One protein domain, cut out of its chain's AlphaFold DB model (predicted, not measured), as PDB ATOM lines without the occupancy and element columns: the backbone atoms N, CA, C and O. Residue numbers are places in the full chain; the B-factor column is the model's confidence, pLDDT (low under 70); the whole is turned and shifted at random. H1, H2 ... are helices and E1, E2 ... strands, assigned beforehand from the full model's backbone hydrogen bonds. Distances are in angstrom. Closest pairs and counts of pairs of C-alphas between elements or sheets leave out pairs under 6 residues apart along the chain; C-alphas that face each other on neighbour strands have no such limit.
ATOM      1  N   TYR A   6       8.581 -24.959  -7.663       90.19
ATOM      2  CA  TYR A   6       8.052 -25.105  -9.020       90.19
ATOM      3  C   TYR A   6       9.163 -25.223 -10.079       90.19
ATOM      4  O   TYR A   6       8.855 -25.567 -11.219       90.19
ATOM      5  N   LEU A   7      10.419 -24.922  -9.716       92.19
ATOM      6  CA  LEU A   7      11.598 -25.057 -10.573       92.19
ATOM      7  C   LEU A   7      12.139 -26.492 -10.620       92.19
ATOM      8  O   LEU A   7      12.801 -26.842 -11.588       92.19
ATOM      9  N   ASP A   8      11.834 -27.330  -9.626       92.25
ATOM     10  CA  ASP A   8      12.336 -28.708  -9.537       92.25
ATOM     11  C   ASP A   8      12.097 -29.539 -10.822       92.25
ATOM     12  O   ASP A   8      13.039 -30.194 -11.268       92.25
ATOM     13  N   PRO A   9      10.918 -29.495 -11.488       94.50
ATOM     14  CA  PRO A   9      10.697 -30.254 -12.724       94.50
ATOM     15  C   PRO A   9      11.279 -29.590 -13.986       94.50
ATOM     16  O   PRO A   9      11.177 -30.151 -15.074       94.50
ATOM     17  N   TRP A  10      11.857 -28.386 -13.907       95.38
ATOM     18  CA  TRP A  10      12.287 -27.636 -15.099       95.38
ATOM     19  C   TRP A  10      13.325 -28.351 -15.972       95.38
ATOM     20  O   TRP A  10      13.177 -28.274 -17.193       95.38
ATOM     21  N   PRO A  11      14.329 -29.057 -15.417       94.94
ATOM     22  CA  PRO A  11      15.287 -29.803 -16.233       94.94
ATOM     23  C   PRO A  11      14.634 -30.897 -17.085       94.94
ATOM     24  O   PRO A  11      15.141 -31.222 -18.153       94.94
ATOM     25  N   GLU A  12      13.505 -31.447 -16.631       95.00
ATOM     26  CA  GLU A  12      12.740 -32.465 -17.360       95.00
ATOM     27  C   GLU A  12      11.781 -31.830 -18.377       95.00
ATOM     28  O   GLU A  12      11.602 -32.350 -19.478       95.00
ATOM     29  N   LEU A  13      11.169 -30.694 -18.022       96.62
ATOM     30  CA  LEU A  13      10.167 -30.014 -18.850       96.62
ATOM     31  C   LEU A  13      10.766 -29.228 -20.021       96.62
ATOM     32  O   LEU A  13      10.109 -29.067 -21.051       96.62
ATOM     33  N   TYR A  14      11.987 -28.715 -19.875       96.25
ATOM     34  CA  TYR A  14      12.604 -27.824 -20.853       96.25
ATOM     35  C   TYR A  14      13.966 -28.366 -21.283       96.25
ATOM     36  O   TYR A  14      14.950 -28.239 -20.563       96.25
ATOM     37  N   SER A  15      14.052 -28.892 -22.506       93.19
ATOM     38  CA  SER A  15      15.286 -29.473 -23.065       93.19
ATOM     39  C   SER A  15      16.464 -28.494 -23.175       93.19
ATOM     40  O   SER A  15      17.613 -28.921 -23.246       93.19
ATOM     41  N   GLY A  16      16.197 -27.184 -23.178       95.56
ATOM     42  CA  GLY A  16      17.218 -26.131 -23.130       95.56
ATOM     43  C   GLY A  16      17.627 -25.703 -21.715       95.56
ATOM     44  O   GLY A  16      18.472 -24.822 -21.574       95.56
ATOM     45  N   CYS A  17      17.021 -26.269 -20.665       95.69
ATOM     46  CA  CYS A  17      17.384 -25.976 -19.283       95.69
ATOM     47  C   CYS A  17      18.684 -26.702 -18.926       95.69
ATOM     48  O   CYS A  17      18.809 -27.911 -19.102       95.69
ATOM     49  N   HIS A  18      19.656 -25.957 -18.401       93.44
ATOM     50  CA  HIS A  18      20.930 -26.504 -17.956       93.44
ATOM     51  C   HIS A  18      21.139 -26.205 -16.473       93.44
ATOM     52  O   HIS A  18      21.027 -25.056 -16.042       93.44
ATOM     53  N   ILE A  19      21.472 -27.239 -15.698       93.25
ATOM     54  CA  ILE A  19      21.849 -27.087 -14.294       93.25
ATOM     55  C   ILE A  19      23.322 -26.702 -14.216       93.25
ATOM     56  O   ILE A  19      24.192 -27.416 -14.708       93.25
ATOM     57  N   ILE A  20      23.605 -25.574 -13.569       94.00
ATOM     58  CA  ILE A  20      24.976 -25.128 -13.328       94.00
ATOM     59  C   ILE A  20      25.619 -26.071 -12.304       94.00
ATOM     60  O   ILE A  20      25.206 -26.107 -11.150       94.00
ATOM     61  N   MET A  21      26.655 -26.797 -12.729       93.88
ATOM     62  CA  MET A  21      27.385 -27.757 -11.885       93.88
ATOM     63  C   MET A  21      28.657 -27.175 -11.244       93.88
ATOM     64  O   MET A  21      29.362 -27.876 -10.523       93.88
ATOM     65  N   HIS A  22      28.985 -25.911 -11.523       95.62
ATOM     66  CA  HIS A  22      30.199 -25.276 -11.012       95.62
ATOM     67  C   HIS A  22      30.113 -25.084  -9.483       95.62
ATOM     68  O   HIS A  22      29.184 -24.417  -9.028       95.62
ATOM     69  N   PRO A  23      31.072 -25.575  -8.673       93.62
ATOM     70  CA  PRO A  23      30.960 -25.539  -7.208       93.62
ATOM     71  C   PRO A  23      31.020 -24.118  -6.634       93.62
ATOM     72  O   PRO A  23      30.419 -23.838  -5.605       93.62
ATOM     73  N   GLY A  24      31.669 -23.188  -7.340       95.88
ATOM     74  CA  GLY A  24      31.609 -21.751  -7.050       95.88
ATOM     75  C   GLY A  24      30.258 -21.061  -7.322       95.88
ATOM     76  O   GLY A  24      30.155 -19.857  -7.088       95.88
ATOM     77  N   ALA A  25      29.242 -21.755  -7.844       96.19
ATOM     78  CA  ALA A  25      27.908 -21.203  -8.086       96.19
ATOM     79  C   ALA A  25      26.909 -21.665  -7.015       96.19
ATOM     80  O   ALA A  25      26.950 -22.800  -6.553       96.19
ATOM     81  N   GLY A  26      25.960 -20.798  -6.648       93.94
ATOM     82  CA  GLY A  26      24.831 -21.192  -5.794       93.94
ATOM     83  C   GLY A  26      25.189 -21.443  -4.326       93.94
ATOM     84  O   GLY A  26      24.435 -22.107  -3.610       93.94
ATOM     85  N   ILE A  27      26.320 -20.914  -3.856       96.62
ATOM     86  CA  ILE A  27      26.729 -21.046  -2.457       96.62
ATOM     87  C   ILE A  27      25.951 -20.060  -1.591       96.62
ATOM     88  O   ILE A  27      25.771 -18.894  -1.941       96.62
ATOM     89  N   ALA A  28      25.497 -20.530  -0.437       96.00
ATOM     90  CA  ALA A  28      24.629 -19.800   0.464       96.00
ATOM     91  C   ALA A  28      24.762 -20.311   1.912       96.00
ATOM     92  O   ALA A  28      25.384 -21.346   2.166       96.00
ATOM     93  N   PRO A  29      24.117 -19.648   2.890       96.25
ATOM     94  CA  PRO A  29      24.132 -20.062   4.292       96.25
ATOM     95  C   PRO A  29      23.694 -21.507   4.572       96.25
ATOM     96  O   PRO A  29      24.097 -22.067   5.582       96.25
ATOM     97  N   TRP A  30      22.887 -22.126   3.708       94.25
ATOM     98  CA  TRP A  30      22.406 -23.500   3.901       94.25
ATOM     99  C   TRP A  30      23.337 -24.594   3.355       94.25
ATOM    100  O   TRP A  30      23.093 -25.759   3.651       94.25
ATOM    101  N   ASN A  31      24.366 -24.258   2.566       94.94
ATOM    102  CA  ASN A  31      25.294 -25.248   1.998       94.94
ATOM    103  C   ASN A  31      26.784 -24.893   2.147       94.94
ATOM    104  O   ASN A  31      27.613 -25.770   1.936       94.94
ATOM    105  N   TYR A  32      27.161 -23.673   2.551       96.38
ATOM    106  CA  TYR A  32      28.582 -23.279   2.610       96.38
ATOM    107  C   TYR A  32      29.448 -24.190   3.490       96.38
ATOM    108  O   TYR A  32      30.647 -24.303   3.249       96.38
ATOM    109  N   SER A  33      28.873 -24.823   4.518       95.75
ATOM    110  CA  SER A  33      29.619 -25.701   5.423       95.75
ATOM    111  C   SER A  33      30.229 -26.908   4.702       95.75
ATOM    112  O   SER A  33      31.239 -27.429   5.174       95.75
ATOM    113  N   GLN A  34      29.670 -27.281   3.545       95.44
ATOM    114  CA  GLN A  34      30.079 -28.410   2.708       95.44
ATOM    115  C   GLN A  34      31.359 -28.148   1.897       95.44
ATOM    116  O   GLN A  34      31.943 -29.101   1.397       95.44
ATOM    117  N   TYR A  35      31.808 -26.893   1.794       96.19
ATOM    118  CA  TYR A  35      32.899 -26.493   0.901       96.19
ATOM    119  C   TYR A  35      34.128 -25.976   1.659       96.19
ATOM    120  O   TYR A  35      34.035 -25.485   2.789       96.19
ATOM    121  N   GLN A  36      35.300 -26.033   1.034       96.12
ATOM    122  CA  GLN A  36      36.531 -25.426   1.532       96.12
ATOM    123  C   GLN A  36      36.790 -24.093   0.840       96.12
ATOM    124  O   GLN A  36      36.814 -24.011  -0.384       96.12
ATOM    125  N   PHE A  37      37.012 -23.053   1.643       97.25
ATOM    126  CA  PHE A  37      37.308 -21.710   1.161       97.25
ATOM    127  C   PHE A  37      38.799 -21.420   1.293       97.25
ATOM    128  O   PHE A  37      39.392 -21.704   2.334       97.25
ATOM    129  N   ALA A  38      39.374 -20.824   0.256       96.25
ATOM    130  CA  ALA A  38      40.751 -20.342   0.231       96.25
ATOM    131  C   ALA A  38      40.841 -19.039  -0.577       96.25
ATOM    132  O   ALA A  38      39.853 -18.619  -1.183       96.25
ATOM    133  N   CYS A  39      42.013 -18.413  -0.586       96.50
ATOM    134  CA  CYS A  39      42.357 -17.373  -1.549       96.50
ATOM    135  C   CYS A  39      43.513 -17.869  -2.414       96.50
ATOM    136  O   CYS A  39      44.417 -18.533  -1.901       96.50
ATOM    137  N   ASP A  40      43.480 -17.562  -3.706       95.81
ATOM    138  CA  ASP A  40      44.640 -17.773  -4.570       95.81
ATOM    139  C   ASP A  40      45.697 -16.663  -4.381       95.81
ATOM    140  O   ASP A  40      45.546 -15.753  -3.559       95.81
ATOM    141  N   SER A  41      46.791 -16.742  -5.143       95.19
ATOM    142  CA  SER A  41      47.878 -15.754  -5.116       95.19
ATOM    143  C   SER A  41      47.466 -14.355  -5.585       95.19
ATOM    144  O   SER A  41      48.176 -13.393  -5.306       95.19
ATOM    145  N   GLU A  42      46.349 -14.236  -6.300       94.94
ATOM    146  CA  GLU A  42      45.807 -12.974  -6.810       94.94
ATOM    147  C   GLU A  42      44.751 -12.377  -5.861       94.94
ATOM    148  O   GLU A  42      44.293 -11.249  -6.052       94.94
ATOM    149  N   GLY A  43      44.389 -13.107  -4.801       93.50
ATOM    150  CA  GLY A  43      43.370 -12.713  -3.836       93.50
ATOM    151  C   GLY A  43      41.942 -13.041  -4.275       93.50
ATOM    152  O   GLY A  43      40.995 -12.537  -3.661       93.50
ATOM    153  N   ASN A  44      41.757 -13.874  -5.304       95.81
ATOM    154  CA  ASN A  44      40.441 -14.380  -5.676       95.81
ATOM    155  C   ASN A  44      39.983 -15.426  -4.660       95.81
ATOM    156  O   ASN A  44      40.763 -16.251  -4.182       95.81
ATOM    157  N   ILE A  45      38.688 -15.407  -4.346       97.62
ATOM    158  CA  ILE A  45      38.104 -16.374  -3.421       97.62
ATOM    159  C   ILE A  45      37.879 -17.690  -4.159       97.62
ATOM    160  O   ILE A  45      37.158 -17.736  -5.155       97.62
ATOM    161  N   MET A  46      38.451 -18.759  -3.618       98.00
ATOM    162  CA  MET A  46      38.360 -20.113  -4.143       98.00
ATOM    163  C   MET A  46      37.444 -20.972  -3.272       98.00
ATOM    164  O   MET A  46      37.413 -20.821  -2.048       98.00
ATOM    165  N   VAL A  47      36.728 -21.891  -3.913       97.31
ATOM    166  CA  VAL A  47      35.832 -22.891  -3.332       97.31
ATOM    167  C   VAL A  47      36.186 -24.238  -3.939       97.31
ATOM    168  O   VAL A  47      36.067 -24.423  -5.152       97.31
ATOM    169  N   ASP A  48      36.668 -25.155  -3.100       96.12
ATOM    170  CA  ASP A  48      37.146 -26.483  -3.507       96.12
ATOM    171  C   ASP A  48      38.120 -26.426  -4.700       96.12
ATOM    172  O   ASP A  48      38.049 -27.206  -5.645       96.12
ATOM    173  N   GLY A  49      39.028 -25.443  -4.678       96.00
ATOM    174  CA  GLY A  49      40.036 -25.243  -5.724       96.00
ATOM    175  C   GLY A  49      39.536 -24.554  -7.000       96.00
ATOM    176  O   GLY A  49      40.326 -24.354  -7.917       96.00
ATOM    177  N   THR A  50      38.267 -24.141  -7.065       96.69
ATOM    178  CA  THR A  50      37.696 -23.391  -8.202       96.69
ATOM    179  C   THR A  50      37.299 -21.966  -7.804       96.69
ATOM    180  O   THR A  50      37.033 -21.733  -6.627       96.69
ATOM    181  N   PRO A  51      37.213 -20.997  -8.729       97.38
ATOM    182  CA  PRO A  51      36.792 -19.640  -8.385       97.38
ATOM    183  C   PRO A  51      35.350 -19.571  -7.860       97.38
ATOM    184  O   PRO A  51      34.433 -20.161  -8.434       97.38
ATOM    185  N   LEU A  52      35.120 -18.796  -6.799       97.94
ATOM    186  CA  LEU A  52      33.775 -18.413  -6.372       97.94
ATOM    187  C   LEU A  52      33.143 -17.509  -7.439       97.94
ATOM    188  O   LEU A  52      33.641 -16.418  -7.700       97.94
ATOM    189  N   LEU A  53      32.018 -17.937  -8.014       97.19
ATOM    190  CA  LEU A  53      31.291 -17.172  -9.029       97.19
ATOM    191  C   LEU A  53      30.281 -16.219  -8.392       97.19
ATOM    192  O   LEU A  53      30.238 -15.039  -8.731       97.19
ATOM    193  N   PHE A  54      29.463 -16.716  -7.461       96.75
ATOM    194  CA  PHE A  54      28.558 -15.876  -6.679       96.75
ATOM    195  C   PHE A  54      28.158 -16.532  -5.358       96.75
ATOM    196  O   PHE A  54      28.028 -17.752  -5.250       96.75
ATOM    197  N   TYR A  55      27.905 -15.687  -4.359       97.56
ATOM    198  CA  TYR A  55      27.422 -16.082  -3.041       97.56
ATOM    199  C   TYR A  55      26.077 -15.410  -2.747       97.56
ATOM    200  O   TYR A  55      25.898 -14.212  -2.968       97.56
ATOM    201  N   HIS A  56      25.122 -16.169  -2.219       96.81
ATOM    202  CA  HIS A  56      23.807 -15.671  -1.838       96.81
ATOM    203  C   HIS A  56      23.781 -15.254  -0.358       96.81
ATOM    204  O   HIS A  56      23.699 -16.088   0.544       96.81
ATOM    205  N   PHE A  57      23.795 -13.947  -0.090       96.88
ATOM    206  CA  PHE A  57      23.816 -13.377   1.264       96.88
ATOM    207  C   PHE A  57      22.440 -13.403   1.962       96.88
ATOM    208  O   PHE A  57      21.784 -12.375   2.145       96.88
ATOM    209  N   HIS A  58      21.981 -14.583   2.384       94.38
ATOM    210  CA  HIS A  58      20.729 -14.720   3.137       94.38
ATOM    211  C   HIS A  58      20.858 -14.200   4.586       94.38
ATOM    212  O   HIS A  58      21.846 -14.451   5.257       94.38
ATOM    213  N   GLN A  59      19.830 -13.510   5.098       93.56
ATOM    214  CA  GLN A  59      19.769 -12.835   6.418       93.56
ATOM    215  C   GLN A  59      20.709 -11.650   6.663       93.56
ATOM    216  O   GLN A  59      20.546 -11.002   7.706       93.56
ATOM    217  N   PHE A  60      21.617 -11.350   5.738       96.12
ATOM    218  CA  PHE A  60      22.536 -10.229   5.868       96.12
ATOM    219  C   PHE A  60      21.768  -8.910   6.036       96.12
ATOM    220  O   PHE A  60      20.814  -8.627   5.305       96.12
ATOM    221  N   GLN A  61      22.154  -8.109   7.027       95.44
ATOM    222  CA  GLN A  61      21.459  -6.877   7.396       95.44
ATOM    223  C   GLN A  61      22.430  -5.715   7.588       95.44
ATOM    224  O   GLN A  61      23.437  -5.837   8.278       95.44
ATOM    225  N   LEU A  62      22.054  -4.561   7.034       96.06
ATOM    226  CA  LEU A  62      22.701  -3.277   7.278       96.06
ATOM    227  C   LEU A  62      22.135  -2.676   8.566       96.06
ATOM    228  O   LEU A  62      20.910  -2.586   8.709       96.06
ATOM    229  N   LEU A  63      22.996  -2.253   9.488       95.19
ATOM    230  CA  LEU A  63      22.590  -1.675  10.767       95.19
ATOM    231  C   LEU A  63      22.794  -0.162  10.787       95.19
ATOM    232  O   LEU A  63      23.684   0.379  10.132       95.19
ATOM    233  N   ASP A  64      21.921   0.538  11.508       92.62
ATOM    234  CA  ASP A  64      21.864   2.002  11.551       92.62
ATOM    235  C   ASP A  64      23.104   2.684  12.150       92.62
ATOM    236  O   ASP A  64      23.309   3.871  11.904       92.62
ATOM    237  N   ASP A  65      23.959   1.941  12.851       91.19
ATOM    238  CA  ASP A  65      25.280   2.378  13.322       91.19
ATOM    239  C   ASP A  65      26.409   2.165  12.292       91.19
ATOM    240  O   ASP A  65      27.573   2.439  12.576       91.19
ATOM    241  N   GLY A  66      26.079   1.683  11.090       89.12
ATOM    242  CA  GLY A  66      27.038   1.391  10.022       89.12
ATOM    243  C   GLY A  66      27.694   0.013  10.118       89.12
ATOM    244  O   GLY A  66      28.511  -0.321   9.257       89.12
ATOM    245  N   SER A  67      27.343  -0.791  11.125       93.38
ATOM    246  CA  SER A  67      27.770  -2.186  11.217       93.38
ATOM    247  C   SER A  67      26.871  -3.120  10.399       93.38
ATOM    248  O   SER A  67      25.842  -2.719   9.841       93.38
ATOM    249  N   PHE A  68      27.273  -4.387  10.311       95.38
ATOM    250  CA  PHE A  68      26.540  -5.424   9.596       95.38
ATOM    251  C   PHE A  68      26.225  -6.601  10.518       95.38
ATOM    252  O   PHE A  68      27.007  -6.960  11.397       95.38
ATOM    253  N   ASP A  69      25.067  -7.216  10.299       95.06
ATOM    254  CA  ASP A  69      24.669  -8.479  10.920       95.06
ATOM    255  C   ASP A  69      24.644  -9.556   9.831       95.06
ATOM    256  O   ASP A  69      23.759  -9.558   8.975       95.06
ATOM    257  N   ARG A  70      25.654 -10.438   9.841       94.94
ATOM    258  CA  ARG A  70      25.910 -11.413   8.770       94.94
ATOM    259  C   ARG A  70      24.888 -12.546   8.758       94.94
ATOM    260  O   ARG A  70      24.114 -12.677   7.814       94.94
ATOM    261  N   LEU A  71      24.870 -13.361   9.816       93.31
ATOM    262  CA  LEU A  71      24.082 -14.593   9.900       93.31
ATOM    263  C   LEU A  71      23.627 -14.914  11.327       93.31
ATOM    264  O   LEU A  71      24.239 -14.514  12.312       93.31
ATOM    265  N   SER A  72      22.533 -15.677  11.452       90.12
ATOM    266  CA  SER A  72      22.145 -16.274  12.740       90.12
ATOM    267  C   SER A  72      23.098 -17.386  13.150       90.12
ATOM    268  O   SER A  72      23.558 -18.147  12.302       90.12
ATOM    269  N   THR A  73      23.141 -17.643  14.458       87.31
ATOM    270  CA  THR A  73      23.710 -18.871  15.034       87.31
ATOM    271  C   THR A  73      23.101 -20.161  14.499       87.31
ATOM    272  O   THR A  73      23.706 -21.205  14.657       87.31
ATOM    273  N   PHE A  74      21.913 -20.131  13.886       88.31
ATOM    274  CA  PHE A  74      21.349 -21.313  13.231       88.31
ATOM    275  C   PHE A  74      22.243 -21.820  12.090       88.31
ATOM    276  O   PHE A  74      22.390 -23.023  11.945       88.31
ATOM    277  N   TYR A  75      22.851 -20.912  11.322       90.38
ATOM    278  CA  TYR A  75      23.749 -21.277  10.225       90.38
ATOM    279  C   TYR A  75      25.185 -21.452  10.720       90.38
ATOM    280  O   TYR A  75      25.861 -22.392  10.327       90.38
ATOM    281  N   THR A  76      25.626 -20.610  11.658       91.06
ATOM    282  CA  THR A  76      27.019 -20.613  12.127       91.06
ATOM    283  C   THR A  76      27.315 -21.605  13.256       91.06
ATOM    284  O   THR A  76      28.436 -21.635  13.758       91.06
ATOM    285  N   ALA A  77      26.335 -22.415  13.677       88.94
ATOM    286  CA  ALA A  77      26.514 -23.401  14.749       88.94
ATOM    287  C   ALA A  77      27.454 -24.550  14.362       88.94
ATOM    288  O   ALA A  77      28.197 -25.025  15.216       88.94
ATOM    289  N   GLU A  78      27.408 -25.000  13.107       87.50
ATOM    290  CA  GLU A  78      28.241 -26.109  12.627       87.50
ATOM    291  C   GLU A  78      29.627 -25.627  12.199       87.50
ATOM    292  O   GLU A  78      30.642 -26.226  12.549       87.50
ATOM    293  N   ARG A  79      29.671 -24.521  11.453       92.06
ATOM    294  CA  ARG A  79      30.906 -23.916  10.957       92.06
ATOM    295  C   ARG A  79      30.759 -22.396  10.904       92.06
ATOM    296  O   ARG A  79      29.706 -21.926  10.464       92.06
ATOM    297  N   PRO A  80      31.790 -21.619  11.285       94.31
ATOM    298  CA  PRO A  80      31.804 -20.177  11.049       94.31
ATOM    299  C   PRO A  80      31.565 -19.857   9.574       94.31
ATOM    300  O   PRO A  80      31.978 -20.618   8.696       94.31
ATOM    301  N   GLU A  81      30.899 -18.742   9.297       94.69
ATOM    302  CA  GLU A  81      30.704 -18.286   7.926       94.69
ATOM    303  C   GLU A  81      32.048 -17.996   7.230       94.69
ATOM    304  O   GLU A  81      33.037 -17.693   7.903       94.69
ATOM    305  N   PRO A  82      32.121 -18.067   5.887       96.31
ATOM    306  CA  PRO A  82      33.353 -17.768   5.163       96.31
ATOM    307  C   PRO A  82      33.695 -16.275   5.274       96.31
ATOM    308  O   PRO A  82      33.240 -15.464   4.467       96.31
ATOM    309  N   GLY A  83      34.502 -15.915   6.277       96.12
ATOM    310  CA  GLY A  83      34.816 -14.528   6.639       96.12
ATOM    311  C   GLY A  83      35.258 -13.677   5.450       96.12
ATOM    312  O   GLY A  83      34.667 -12.630   5.212       96.12
ATOM    313  N   GLN A  84      36.176 -14.190   4.628       95.69
ATOM    314  CA  GLN A  84      36.680 -13.507   3.431       95.69
ATOM    315  C   GLN A  84      35.583 -13.102   2.428       95.69
ATOM    316  O   GLN A  84      35.663 -12.039   1.814       95.69
ATOM    317  N   VAL A  85      34.522 -13.910   2.285       97.50
ATOM    318  CA  VAL A  85      33.393 -13.610   1.386       97.50
ATOM    319  C   VAL A  85      32.579 -12.441   1.933       97.50
ATOM    320  O   VAL A  85      32.232 -11.519   1.194       97.50
ATOM    321  N   TYR A  86      32.300 -12.454   3.237       97.62
ATOM    322  CA  TYR A  86      31.549 -11.383   3.890       97.62
ATOM    323  C   TYR A  86      32.362 -10.095   3.987       97.62
ATOM    324  O   TYR A  86      31.828  -9.032   3.710       97.62
ATOM    325  N   GLU A  87      33.645 -10.171   4.323       96.50
ATOM    326  CA  GLU A  87      34.525  -9.004   4.429       96.50
ATOM    327  C   GLU A  87      34.661  -8.274   3.095       96.50
ATOM    328  O   GLU A  87      34.543  -7.047   3.056       96.50
ATOM    329  N   ARG A  88      34.822  -9.018   1.990       96.38
ATOM    330  CA  ARG A  88      34.852  -8.427   0.648       96.38
ATOM    331  C   ARG A  88      33.547  -7.704   0.329       96.38
ATOM    332  O   ARG A  88      33.566  -6.554  -0.102       96.38
ATOM    333  N   TYR A  89      32.418  -8.354   0.601       97.25
ATOM    334  CA  TYR A  89      31.099  -7.777   0.356       97.25
ATOM    335  C   TYR A  89      30.817  -6.549   1.234       97.25
ATOM    336  O   TYR A  89      30.268  -5.555   0.765       97.25
ATOM    337  N   GLU A  90      31.224  -6.575   2.500       97.56
ATOM    338  CA  GLU A  90      31.070  -5.466   3.443       97.56
ATOM    339  C   GLU A  90      31.918  -4.251   3.062       97.56
ATOM    340  O   GLU A  90      31.454  -3.116   3.202       97.56
ATOM    341  N   ALA A  91      33.148  -4.474   2.587       96.94
ATOM    342  CA  ALA A  91      34.007  -3.417   2.069       96.94
ATOM    343  C   ALA A  91      33.360  -2.730   0.857       96.94
ATOM    344  O   ALA A  91      33.208  -1.506   0.856       96.94
ATOM    345  N   ASP A  92      32.887  -3.515  -0.114       96.88
ATOM    346  CA  ASP A  92      32.226  -2.985  -1.306       96.88
ATOM    347  C   ASP A  92      30.918  -2.263  -0.949       96.88
ATOM    348  O   ASP A  92      30.684  -1.139  -1.396       96.88
ATOM    349  N   LEU A  93      30.087  -2.836  -0.071       96.62
ATOM    350  CA  LEU A  93      28.853  -2.191   0.388       96.62
ATOM    351  C   LEU A  93      29.111  -0.845   1.062       96.62
ATOM    352  O   LEU A  93      28.370   0.104   0.807       96.62
ATOM    353  N   LYS A  94      30.144  -0.729   1.905       96.31
ATOM    354  CA  LYS A  94      30.503   0.547   2.546       96.31
ATOM    355  C   LYS A  94      30.802   1.628   1.510       96.31
ATOM    356  O   LYS A  94      30.298   2.743   1.652       96.31
ATOM    357  N   LEU A  95      31.554   1.289   0.462       97.25
ATOM    358  CA  LEU A  95      31.857   2.208  -0.637       97.25
ATOM    359  C   LEU A  95      30.577   2.638  -1.365       97.25
ATOM    360  O   LEU A  95      30.326   3.832  -1.512       97.25
ATOM    361  N   ARG A  96      29.702   1.691  -1.725       96.62
ATOM    362  CA  ARG A  96      28.443   1.996  -2.435       96.62
ATOM    363  C   ARG A  96      27.461   2.803  -1.596       96.62
ATOM    364  O   ARG A  96      26.795   3.697  -2.106       96.62
ATOM    365  N   ILE A  97      27.385   2.544  -0.292       96.06
ATOM    366  CA  ILE A  97      26.578   3.350   0.631       96.06
ATOM    367  C   ILE A  97      27.101   4.791   0.684       96.06
ATOM    368  O   ILE A  97      26.294   5.721   0.725       96.06
ATOM    369  N   ALA A  98      28.424   4.989   0.682       96.06
ATOM    370  CA  ALA A  98      29.022   6.321   0.648       96.06
ATOM    371  C   ALA A  98      28.705   7.053  -0.669       96.06
ATOM    372  O   ALA A  98      28.282   8.206  -0.620       96.06
ATOM    373  N   GLU A  99      28.806   6.371  -1.816       97.69
ATOM    374  CA  GLU A  99      28.410   6.907  -3.132       97.69
ATOM    375  C   GLU A  99      26.938   7.352  -3.141       97.69
ATOM    376  O   GLU A  99      26.623   8.474  -3.535       97.69
ATOM    377  N   VAL A 100      26.028   6.518  -2.625       97.19
ATOM    378  CA  VAL A 100      24.599   6.864  -2.527       97.19
ATOM    379  C   VAL A 100      24.382   8.067  -1.609       97.19
ATOM    380  O   VAL A 100      23.596   8.955  -1.932       97.19
ATOM    381  N   ARG A 101      25.080   8.130  -0.470       96.81
ATOM    382  CA  ARG A 101      24.952   9.244   0.482       96.81
ATOM    383  C   ARG A 101      25.553  10.550  -0.026       96.81
ATOM    384  O   ARG A 101      25.106  11.602   0.419       96.81
ATOM    385  N   ALA A 102      26.498  10.505  -0.964       97.94
ATOM    386  CA  ALA A 102      27.002  11.705  -1.625       97.94
ATOM    387  C   ALA A 102      25.905  12.405  -2.450       97.94
ATOM    388  O   ALA A 102      25.877  13.630  -2.517       97.94
ATOM    389  N   VAL A 103      24.965  11.637  -3.018       98.06
ATOM    390  CA  VAL A 103      23.800  12.162  -3.757       98.06
ATOM    391  C   VAL A 103      22.602  12.400  -2.829       98.06
ATOM    392  O   VAL A 103      21.874  13.379  -2.980       98.06
ATOM    393  N   ALA A 104      22.393  11.519  -1.850       97.62
ATOM    394  CA  ALA A 104      21.274  11.559  -0.913       97.62
ATOM    395  C   ALA A 104      21.765  11.417   0.545       97.62
ATOM    396  O   ALA A 104      21.708  10.319   1.110       97.62
ATOM    397  N   PRO A 105      22.191  12.514   1.208       95.69
ATOM    398  CA  PRO A 105      22.807  12.463   2.543       95.69
ATOM    399  C   PRO A 105      21.954  11.776   3.619       95.69
ATOM    400  O   PRO A 105      22.474  11.146   4.540       95.69
ATOM    401  N   GLY A 106      20.626  11.850   3.490       93.88
ATOM    402  CA  GLY A 106      19.669  11.214   4.397       93.88
ATOM    403  C   GLY A 106      19.373   9.737   4.112       93.88
ATOM    404  O   GLY A 106      18.480   9.181   4.752       93.88
ATOM    405  N   PHE A 107      20.057   9.089   3.159       94.56
ATOM    406  CA  PHE A 107      19.731   7.721   2.754       94.56
ATOM    407  C   PHE A 107      19.876   6.715   3.909       94.56
ATOM    408  O   PHE A 107      20.954   6.502   4.479       94.56
ATOM    409  N   ARG A 108      18.747   6.066   4.224       92.12
ATOM    410  CA  ARG A 108      18.595   5.015   5.246       92.12
ATOM    411  C   ARG A 108      17.820   3.797   4.728       92.12
ATOM    412  O   ARG A 108      17.373   2.969   5.521       92.12
ATOM    413  N   GLY A 109      17.637   3.679   3.411       92.06
ATOM    414  CA  GLY A 109      16.906   2.567   2.804       92.06
ATOM    415  C   GLY A 109      17.538   1.220   3.163       92.06
ATOM    416  O   GLY A 109      18.743   1.046   3.040       92.06
ATOM    417  N   GLY A 110      16.733   0.275   3.655       90.75
ATOM    418  CA  GLY A 110      17.191  -1.073   4.018       90.75
ATOM    419  C   GLY A 110      17.853  -1.214   5.398       90.75
ATOM    420  O   GLY A 110      17.875  -2.328   5.926       90.75
ATOM    421  N   PHE A 111      18.300  -0.121   6.030       93.88
ATOM    422  CA  PHE A 111      18.938  -0.153   7.351       93.88
ATOM    423  C   PHE A 111      17.960  -0.583   8.453       93.88
ATOM    424  O   PHE A 111      16.793  -0.177   8.492       93.88
ATOM    425  N   LYS A 112      18.437  -1.417   9.378       91.94
ATOM    426  CA  LYS A 112      17.681  -1.913  10.531       91.94
ATOM    427  C   LYS A 112      18.240  -1.325  11.821       91.94
ATOM    428  O   LYS A 112      19.438  -1.124  11.957       91.94
ATOM    429  N   ARG A 113      17.356  -1.115  12.800       90.19
ATOM    430  CA  ARG A 113      17.760  -0.689  14.146       90.19
ATOM    431  C   ARG A 113      18.562  -1.782  14.837       90.19
ATOM    432  O   ARG A 113      18.016  -2.867  15.070       90.19
TER     433      ARG A 113
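This is residues 6 to 113 of the 141 residues of an uncharacterized protein of Herbaspirillum sp. GW103 (UniProt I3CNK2). There is little regular structure here: a loose body of loops, from which one long helix, H3, runs from the small hairpin E1 E2 to one end, while residues 12 to 17 stick out at the other. The printed part has 108 residues, 35 in named elements, mostly helix, in the order H1, E1, E2, H2, H3. It is loose, radius of gyration of the C-alphas 17.1 A, spanning 49 by 35 by 31 A.

Find H1 at residues 10 to 13, E1 at 37 to 39, E2 at 45 to 47, H2 at 73 to 76 and H3 at 83 to 103. E1 and E2 form an antiparallel hairpin; N 38 and O 46, 3.0 A apart, are within hydrogen-bond range. The closest C-alphas of E2 and H3 are Ile 45 and Val 85, 7.3 A. H1, H2 and H3 are apart from one another. In H3, 16 of 17 O i to N i+4 pairs are within range; H1 and H2 are too short for one.

Start at C-alpha 10, (12.287, -27.636, -15.099), where H1 begins. From C-alpha 83, (34.816, -14.528, 6.639), H3 runs 30.7 A to C-alpha 103.

The C-alphas farthest apart, Glu 12 and Pro 105, are 50.2 A apart. The printed part has no cut; links H1 to E1 and E2 to H2 are long. No printed residue is under 70 in pLDDT.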